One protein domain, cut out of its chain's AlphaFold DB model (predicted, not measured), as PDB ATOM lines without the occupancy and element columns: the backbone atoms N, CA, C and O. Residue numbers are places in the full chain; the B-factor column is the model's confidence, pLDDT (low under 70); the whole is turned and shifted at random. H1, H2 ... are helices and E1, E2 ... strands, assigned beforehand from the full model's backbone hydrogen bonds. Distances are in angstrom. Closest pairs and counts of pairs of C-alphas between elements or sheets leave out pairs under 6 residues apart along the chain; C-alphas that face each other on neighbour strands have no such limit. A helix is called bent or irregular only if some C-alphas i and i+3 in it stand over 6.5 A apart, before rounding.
ATOM      1  N   PHE A  25     216.746 133.079 176.527       97.31
ATOM      2  CA  PHE A  25     216.207 133.430 177.836       97.31
ATOM      3  C   PHE A  25     214.681 133.319 177.831       97.31
ATOM      4  O   PHE A  25     214.059 133.206 176.776       97.31
ATOM      5  N   ASP A  26     214.077 133.377 179.014       97.62
ATOM      6  CA  ASP A  26     212.628 133.442 179.207       97.62
ATOM      7  C   ASP A  26     212.177 134.911 179.241       97.62
ATOM      8  O   ASP A  26     212.514 135.646 180.172       97.62
ATOM      9  N   GLN A  27     211.443 135.352 178.214       97.12
ATOM     10  CA  GLN A  27     210.959 136.731 178.106       97.12
ATOM     11  C   GLN A  27     210.077 137.133 179.295       97.12
ATOM     12  O   GLN A  27     210.151 138.283 179.721       97.12
ATOM     13  N   GLY A  28     209.270 136.216 179.841       97.62
ATOM     14  CA  GLY A  28     208.396 136.504 180.979       97.62
ATOM     15  C   GLY A  28     209.205 136.886 182.214       97.62
ATOM     16  O   GLY A  28     208.964 137.931 182.811       97.62
ATOM     17  N   LYS A  29     210.258 136.117 182.516       98.19
ATOM     18  CA  LYS A  29     211.178 136.421 183.628       98.19
ATOM     19  C   LYS A  29     211.933 137.731 183.435       98.19
ATOM     20  O   LYS A  29     212.145 138.469 184.393       98.19
ATOM     21  N   VAL A  30     212.350 138.029 182.203       98.38
ATOM     22  CA  VAL A  30     213.002 139.309 181.889       98.38
ATOM     23  C   VAL A  30     212.020 140.462 182.079       98.38
ATOM     24  O   VAL A  30     212.398 141.481 182.650       98.38
ATOM     25  N   ALA A  31     210.762 140.317 181.652       98.06
ATOM     26  CA  ALA A  31     209.728 141.331 181.843       98.06
ATOM     27  C   ALA A  31     209.455 141.588 183.333       98.06
ATOM     28  O   ALA A  31     209.503 142.740 183.750       98.06
ATOM     29  N   GLU A  32     209.280 140.535 184.140       98.38
ATOM     30  CA  GLU A  32     209.149 140.638 185.603       98.38
ATOM     31  C   GLU A  32     210.345 141.381 186.218       98.38
ATOM     32  O   GLU A  32     210.170 142.389 186.902       98.38
ATOM     33  N   SER A  33     211.574 140.967 185.885       98.38
ATOM     34  CA  SER A  33     212.789 141.637 186.366       98.38
ATOM     35  C   SER A  33     212.874 143.100 185.926       98.38
ATOM     36  O   SER A  33     213.419 143.919 186.662       98.38
ATOM     37  N   THR A  34     212.370 143.434 184.735       98.44
ATOM     38  CA  THR A  34     212.344 144.810 184.210       98.44
ATOM     39  C   THR A  34     211.350 145.670 184.976       98.44
ATOM     40  O   THR A  34     211.624 146.839 185.231       98.44
ATOM     41  N   THR A  35     210.196 145.108 185.338       97.75
ATOM     42  CA  THR A  35     209.185 145.797 186.142       97.75
ATOM     43  C   THR A  35     209.691 146.058 187.557       97.75
ATOM     44  O   THR A  35     209.542 147.174 188.050       97.75
ATOM     45  N   ASP A  36     210.330 145.066 188.180       98.12
ATOM     46  CA  ASP A  36     210.843 145.189 189.547       98.12
ATOM     47  C   ASP A  36     212.086 146.089 189.626       98.12
ATOM     48  O   ASP A  36     212.262 146.829 190.592       98.12
ATOM     49  N   ASN A  37     212.961 146.025 188.615       97.31
ATOM     50  CA  ASN A  37     214.244 146.727 188.584       97.31
ATOM     51  C   ASN A  37     214.532 147.292 187.179       97.31
ATOM     52  O   ASN A  37     215.379 146.752 186.460       97.31
ATOM     53  N   PRO A  38     213.853 148.372 186.758       96.75
ATOM     54  CA  PRO A  38     214.039 148.928 185.425       96.75
ATOM     55  C   PRO A  38     215.452 149.493 185.260       96.75
ATOM     56  O   PRO A  38     215.884 150.350 186.031       96.75
ATOM     57  N   VAL A  39     216.168 149.035 184.229       97.75
ATOM     58  CA  VAL A  39     217.547 149.480 183.948       97.75
ATOM     59  C   VAL A  39     217.602 150.496 182.808       97.75
ATOM     60  O   VAL A  39     218.319 151.491 182.900       97.75
ATOM     61  N   TRP A  40     216.842 150.265 181.734       98.12
ATOM     62  CA  TRP A  40     216.900 151.075 180.517       98.12
ATOM     63  C   TRP A  40     215.519 151.542 180.074       98.12
ATOM     64  O   TRP A  40     214.581 150.749 179.978       98.12
ATOM     65  N   VAL A  41     215.436 152.821 179.707       97.56
ATOM     66  CA  VAL A  41     214.307 153.402 178.980       97.56
ATOM     67  C   VAL A  41     214.808 154.000 177.667       97.56
ATOM     68  O   VAL A  41     215.839 154.672 177.635       97.56
ATOM     69  N   HIS A  42     214.086 153.751 176.580       97.44
ATOM     70  CA  HIS A  42     214.379 154.290 175.260       97.44
ATOM     71  C   HIS A  42     213.173 155.064 174.730       97.44
ATOM     72  O   HIS A  42     212.112 154.488 174.488       97.44
ATOM     73  N   PHE A  43     213.353 156.365 174.506       95.38
ATOM     74  CA  PHE A  43     212.344 157.216 173.883       95.38
ATOM     75  C   PHE A  43     212.431 157.087 172.357       95.38
ATOM     76  O   PHE A  43     213.488 157.324 171.772       95.38
ATOM     77  N   GLY A  44     211.335 156.686 171.716       93.31
ATOM     78  CA  GLY A  44     211.247 156.456 170.274       93.31
ATOM     79  C   GLY A  44     211.503 154.999 169.883       93.31
ATOM     80  O   GLY A  44     212.632 154.590 169.602       93.31
ATOM     81  N   GLY A  45     210.436 154.205 169.800       93.38
ATOM     82  CA  GLY A  45     210.454 152.778 169.444       93.38
ATOM     83  C   GLY A  45     210.550 152.506 167.941       93.38
ATOM     84  O   GLY A  45     209.798 151.700 167.401       93.38
ATOM     85  N   GLY A  46     211.403 153.231 167.221       93.38
ATOM     86  CA  GLY A  46     211.467 153.186 165.758       93.38
ATOM     87  C   GLY A  46     212.283 152.021 165.183       93.38
ATOM     88  O   GLY A  46     212.772 151.137 165.886       93.38
ATOM     89  N   ASN A  47     212.492 152.052 163.863       93.12
ATOM     90  CA  ASN A  47     213.301 151.045 163.162       93.12
ATOM     91  C   ASN A  47     214.752 150.996 163.660       93.12
ATOM     92  O   ASN A  47     215.274 149.902 163.846       93.12
ATOM     93  N   LEU A  48     215.377 152.152 163.919       93.75
ATOM     94  CA  LEU A  48     216.759 152.218 164.417       93.75
ATOM     95  C   LEU A  48     216.913 151.560 165.792       93.75
ATOM     96  O   LEU A  48     217.876 150.836 166.025       93.75
ATOM     97  N   PHE A  49     215.938 151.748 166.684       96.00
ATOM     98  CA  PHE A  49     215.916 151.054 167.967       96.00
ATOM     99  C   PHE A  49     215.846 149.532 167.768       96.00
ATOM    100  O   PHE A  49     216.670 148.798 168.315       96.00
ATOM    101  N   ARG A  50     214.900 149.060 166.942       95.50
ATOM    102  CA  ARG A  50     214.681 147.626 166.700       95.50
ATOM    103  C   ARG A  50     215.865 146.927 166.036       95.50
ATOM    104  O   ARG A  50     216.130 145.778 166.368       95.50
ATOM    105  N   CYS A  51     216.567 147.577 165.107       94.44
ATOM    106  CA  CYS A  51     217.686 146.949 164.398       94.44
ATOM    107  C   CYS A  51     219.039 147.087 165.110       94.44
ATOM    108  O   CYS A  51     219.975 146.386 164.731       94.44
ATOM    109  N   PHE A  52     219.150 147.958 166.120       95.50
ATOM    110  CA  PHE A  52     220.410 148.216 166.815       95.50
ATOM    111  C   PHE A  52     220.309 147.983 168.327       95.50
ATOM    112  O   PHE A  52     220.695 146.916 168.796       95.50
ATOM    113  N   HIS A  53     219.756 148.928 169.099       97.56
ATOM    114  CA  HIS A  53     219.730 148.841 170.569       97.56
ATOM    115  C   HIS A  53     219.027 147.577 171.082       97.56
ATOM    116  O   HIS A  53     219.519 146.928 172.003       97.56
ATOM    117  N   ALA A  54     217.912 147.189 170.462       97.56
ATOM    118  CA  ALA A  54     217.199 145.983 170.858       97.56
ATOM    119  C   ALA A  54     217.966 144.694 170.513       97.56
ATOM    120  O   ALA A  54     217.902 143.734 171.273       97.56
ATOM    121  N   VAL A  55     218.731 144.679 169.412       97.12
ATOM    122  CA  VAL A  55     219.598 143.543 169.047       97.12
ATOM    123  C   VAL A  55     220.751 143.411 170.043       97.12
ATOM    124  O   VAL A  55     221.017 142.315 170.522       97.12
ATOM    125  N   VAL A  56     221.371 144.527 170.439       97.75
ATOM    126  CA  VAL A  56     222.421 144.530 171.472       97.75
ATOM    127  C   VAL A  56     221.880 144.004 172.806       97.75
ATOM    128  O   VAL A  56     222.496 143.133 173.414       97.75
ATOM    129  N   ALA A  57     220.711 144.474 173.253       98.31
ATOM    130  CA  ALA A  57     220.096 143.969 174.482       98.31
ATOM    131  C   ALA A  57     219.738 142.478 174.390       98.31
ATOM    132  O   ALA A  57     219.986 141.734 175.335       98.31
ATOM    133  N   GLN A  58     219.209 142.029 173.249       98.19
ATOM    134  CA  GLN A  58     218.943 140.615 172.979       98.19
ATOM    135  C   GLN A  58     220.216 139.767 173.111       98.19
ATOM    136  O   GLN A  58     220.169 138.692 173.714       98.19
ATOM    137  N   ASP A  59     221.347 140.238 172.583       98.12
ATOM    138  CA  ASP A  59     222.630 139.540 172.667       98.12
ATOM    139  C   ASP A  59     223.171 139.490 174.099       98.12
ATOM    140  O   ASP A  59     223.634 138.432 174.526       98.12
ATOM    141  N   LEU A  60     223.063 140.581 174.863       98.62
ATOM    142  CA  LEU A  60     223.477 140.620 176.271       98.62
ATOM    143  C   LEU A  60     222.607 139.717 177.157       98.62
ATOM    144  O   LEU A  60     223.132 138.983 177.991       98.62
ATOM    145  N   LEU A  61     221.288 139.710 176.944       98.56
ATOM    146  CA  LEU A  61     220.366 138.800 177.631       98.56
ATOM    147  C   LEU A  61     220.673 137.335 177.282       98.56
ATOM    148  O   LEU A  61     220.678 136.474 178.157       98.56
ATOM    149  N   ASN A  62     220.989 137.044 176.014       98.31
ATOM    150  CA  ASN A  62     221.413 135.710 175.582       98.31
ATOM    151  C   ASN A  62     222.738 135.263 176.228       98.31
ATOM    152  O   ASN A  62     222.959 134.060 176.370       98.31
ATOM    153  N   GLN A  63     223.619 136.207 176.570       98.44
ATOM    154  CA  GLN A  63     224.895 135.965 177.255       98.44
ATOM    155  C   GLN A  63     224.750 135.915 178.786       98.44
ATOM    156  O   GLN A  63     225.670 135.474 179.469       98.44
ATOM    157  N   GLY A  64     223.599 136.326 179.329       97.88
ATOM    158  CA  GLY A  64     223.375 136.460 180.770       97.88
ATOM    159  C   GLY A  64     224.046 137.689 181.397       97.88
ATOM    160  O   GLY A  64     224.089 137.795 182.619       97.88
ATOM    161  N   GLU A  65     224.563 138.615 180.582       98.19
ATOM    162  CA  GLU A  65     225.204 139.863 181.032       98.19
ATOM    163  C   GLU A  65     224.192 140.978 181.330       98.19
ATOM    164  O   GLU A  65     224.514 141.976 181.972       98.19
ATOM    165  N   LEU A  66     222.951 140.797 180.879       97.75
ATOM    166  CA  LEU A  66     221.814 141.648 181.193       97.75
ATOM    167  C   LEU A  66     220.686 140.776 181.757       97.75
ATOM    168  O   LEU A  66     220.519 139.630 181.344       97.75
ATOM    169  N   ASN A  67     219.921 141.309 182.709       97.06
ATOM    170  CA  ASN A  67     218.779 140.636 183.347       97.06
ATOM    171  C   ASN A  67     217.444 141.388 183.169       97.06
ATOM    172  O   ASN A  67     216.386 140.816 183.410       97.06
ATOM    173  N   SER A  68     217.495 142.642 182.712       97.88
ATOM    174  CA  SER A  68     216.345 143.502 182.424       97.88
ATOM    175  C   SER A  68     216.251 143.785 180.926       97.88
ATOM    176  O   SER A  68     217.257 143.954 180.245       97.88
ATOM    177  N   GLY A  69     215.035 143.903 180.411       97.69
ATOM    178  CA  GLY A  69     214.755 144.413 179.076       97.69
ATOM    179  C   GLY A  69     214.899 145.935 178.985       97.69
ATOM    180  O   GLY A  69     215.325 146.606 179.930       97.69
ATOM    181  N   ILE A  70     214.517 146.471 177.822       98.44
ATOM    182  CA  ILE A  70     214.438 147.911 177.559       98.44
ATOM    183  C   ILE A  70     212.968 148.327 177.527       98.44
ATOM    184  O   ILE A  70     212.189 147.789 176.740       98.44
ATOM    185  N   ILE A  71     212.608 149.323 178.333       98.12
ATOM    186  CA  ILE A  71     211.288 149.953 178.287       98.12
ATOM    187  C   ILE A  71     211.274 150.944 177.125       98.12
ATOM    188  O   ILE A  71     212.080 151.872 177.084       98.12
ATOM    189  N   VAL A  72     210.363 150.763 176.174       96.56
ATOM    190  CA  VAL A  72     210.159 151.717 175.079       96.56
ATOM    191  C   VAL A  72     209.080 152.711 175.488       96.56
ATOM    192  O   VAL A  72     207.994 152.307 175.893       96.56
ATOM    193  N   ALA A  73     209.378 154.000 175.360       94.69
ATOM    194  CA  ALA A  73     208.417 155.079 175.536       94.69
ATOM    195  C   ALA A  73     208.245 155.828 174.211       94.69
ATOM    196  O   ALA A  73     209.228 156.125 173.530       94.69
ATOM    197  N   GLU A  74     207.009 156.152 173.850       91.31
ATOM    198  CA  GLU A  74     206.694 157.014 172.712       91.31
ATOM    199  C   GLU A  74     206.010 158.286 173.220       91.31
ATOM    200  O   GLU A  74     205.321 158.268 174.238       91.31
ATOM    201  N   THR A  75     206.275 159.409 172.556       90.06
ATOM    202  CA  THR A  75     205.769 160.734 172.961       90.06
ATOM    203  C   THR A  75     204.906 161.395 171.895       90.06
ATOM    204  O   THR A  75     204.296 162.426 172.172       90.06
ATOM    205  N   TYR A  76     204.887 160.841 170.679       86.25
ATOM    206  CA  TYR A  76     204.170 161.416 169.547       86.25
ATOM    207  C   TYR A  76     202.794 160.776 169.316       86.25
ATOM    208  O   TYR A  76     201.789 161.485 169.341       86.25
ATOM    209  N   ASP A  77     202.740 159.458 169.103       85.75
ATOM    210  CA  ASP A  77     201.496 158.699 168.945       85.75
ATOM    211  C   ASP A  77     201.611 157.284 169.526       85.75
ATOM    212  O   ASP A  77     202.705 156.748 169.694       85.75
ATOM    213  N   ASP A  78     200.466 156.668 169.811       89.19
ATOM    214  CA  ASP A  78     200.413 155.325 170.392       89.19
ATOM    215  C   ASP A  78     200.418 154.218 169.322       89.19
ATOM    216  O   ASP A  78     200.446 153.032 169.654       89.19
ATOM    217  N   GLU A  79     200.388 154.550 168.023       92.31
ATOM    218  CA  GLU A  79     200.182 153.545 166.976       92.31
ATOM    219  C   GLU A  79     201.317 152.528 166.929       92.31
ATOM    220  O   GLU A  79     201.077 151.337 166.729       92.31
ATOM    221  N   VAL A  80     202.555 152.989 167.108       91.56
ATOM    222  CA  VAL A  80     203.719 152.102 167.129       91.56
ATOM    223  C   VAL A  80     203.646 151.164 168.334       91.56
ATOM    224  O   VAL A  80     203.885 149.964 168.185       91.56
ATOM    225  N   ILE A  81     203.289 151.685 169.508       94.62
ATOM    226  CA  ILE A  81     203.164 150.891 170.735       94.62
ATOM    227  C   ILE A  81     202.081 149.824 170.561       94.62
ATOM    228  O   ILE A  81     202.361 148.635 170.712       94.62
ATOM    229  N   GLU A  82     200.889 150.212 170.122       95.50
ATOM    230  CA  GLU A  82     199.756 149.295 170.002       95.50
ATOM    231  C   GLU A  82     199.919 148.296 168.848       95.50
ATOM    232  O   GLU A  82     199.808 147.080 169.030       95.50
ATOM    233  N   LYS A  83     200.212 148.783 167.636       94.62
ATOM    234  CA  LYS A  83     200.167 147.960 166.415       94.62
ATOM    235  C   LYS A  83     201.441 147.155 166.172       94.62
ATOM    236  O   LYS A  83     201.378 146.157 165.454       94.62
ATOM    237  N   ILE A  84     202.590 147.589 166.699       93.81
ATOM    238  CA  ILE A  84     203.888 146.938 166.449       93.81
ATOM    239  C   ILE A  84     204.403 146.207 167.686       93.81
ATOM    240  O   ILE A  84     204.914 145.099 167.545       93.81
ATOM    241  N   TYR A  85     204.275 146.788 168.880       95.94
ATOM    242  CA  TYR A  85     204.783 146.162 170.100       95.94
ATOM    243  C   TYR A  85     203.725 145.274 170.762       95.94
ATOM    244  O   TYR A  85     203.877 144.051 170.768       95.94
ATOM    245  N   HIS A  86     202.623 145.838 171.253       96.19
ATOM    246  CA  HIS A  86     201.611 145.081 171.999       96.19
ATOM    247  C   HIS A  86     200.909 144.008 171.159       96.19
ATOM    248  O   HIS A  86     200.729 142.887 171.638       96.19
ATOM    249  N   ALA A  87     200.621 144.275 169.882       96.62
ATOM    250  CA  ALA A  87     200.045 143.282 168.967       96.62
ATOM    251  C   ALA A  87     200.889 141.998 168.798       96.62
ATOM    252  O   ALA A  87     200.357 140.965 168.382       96.62
ATOM    253  N   TYR A  88     202.190 142.050 169.108       96.88
ATOM    254  CA  TYR A  88     203.130 140.941 168.926       96.88
ATOM    255  C   TYR A  88     203.903 140.585 170.202       96.88
ATOM    256  O   TYR A  88     204.994 140.025 170.113       96.88
ATOM    257  N   ASP A  89     203.350 140.879 171.383       96.69
ATOM    258  CA  ASP A  89     203.976 140.578 172.684       96.69
ATOM    259  C   ASP A  89     205.400 141.159 172.809       96.69
ATOM    260  O   ASP A  89     206.333 140.515 173.282       96.69
TER     261      ASP A  89
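Overview. This is residues 25 to 89 of the 98 residues of the protein "Fructuronate reductase" of Lactococcus lactis subsp. cremoris (UniProt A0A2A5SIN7). A short ribbon of two parallel strands, E1 and E2, has three helices set round it that do not meet one another: the long H2 lies along the ribbon and runs back against its strands, H1 stands near the start of E2, and H3 folds back beyond the end of E2. E2 lies nearest the middle, and E1 makes the edge, with no named element beyond it. The 65 printed residues hold three named helices and two named strands, in the order H1, E1, H2, E2, H3; the class is mostly helix. The whole is compact, with a radius of gyration of the C-alphas of 11.8 A, and spans 33 by 23 by 20 A.

Along the chain. H1 is residues 27 to 36, 14.2 A from first to last C-alpha, and begins with C-alpha 27 at (210.959, 136.731, 178.106). E1, residues 40 to 43, measures 10.1 A. H2, residues 47 to 63, measures 23.7 A and begins with C-alpha 47 at (213.301, 151.045, 163.162). H2 has a kink of 28 degrees near residue 54 and is irregular, but only just: C-alphas 51 and 54 are 6.55 A apart. E2, residues 70 to 73, measures 9.6 A. H3, residues 79 to 88, measures 13.1 A and ends with C-alpha 88 at (203.130, 140.941, 168.926).

Arrangement. E1 and E2 are parallel neighbours at 28 degrees, and C-alphas 41 and 71, which face each other, are 4.6 A apart. N 42 and O 71 are within hydrogen-bond range at 2.8 A, as are N 71 and O 40 at 2.9 A. E1, H2 and E2 form a strand-helix-strand unit, two parallel neighbour strands with a helix between them in the chain, and its crossover is right-handed. The closest C-alphas of H2 and E2 are those of Ala 54 and Ile 70, 7.5 A apart. H2 and E1 are near each other, with 5 pairs of C-alphas within 10 A. The closest C-alphas of H1 and E2 are those of Thr 34 and Ile 70, 7.6 A apart. H3 is apart from H1, H2 and E1, and H1 is apart from H2. Every O i to N i+4 pair is within hydrogen-bond range in H1, against 11 of 13 in H2 and 3 of 6 in H3.

Size, cuts and confidence. The C-alphas farthest apart are those of Gln 63 and Tyr 76, at 33.7 A. The printed part has no cut. The link from H2 to E2 is short, the other three are tight, and no link is long. The mean pLDDT of the printed part is 96.1, and no printed residue is under 70.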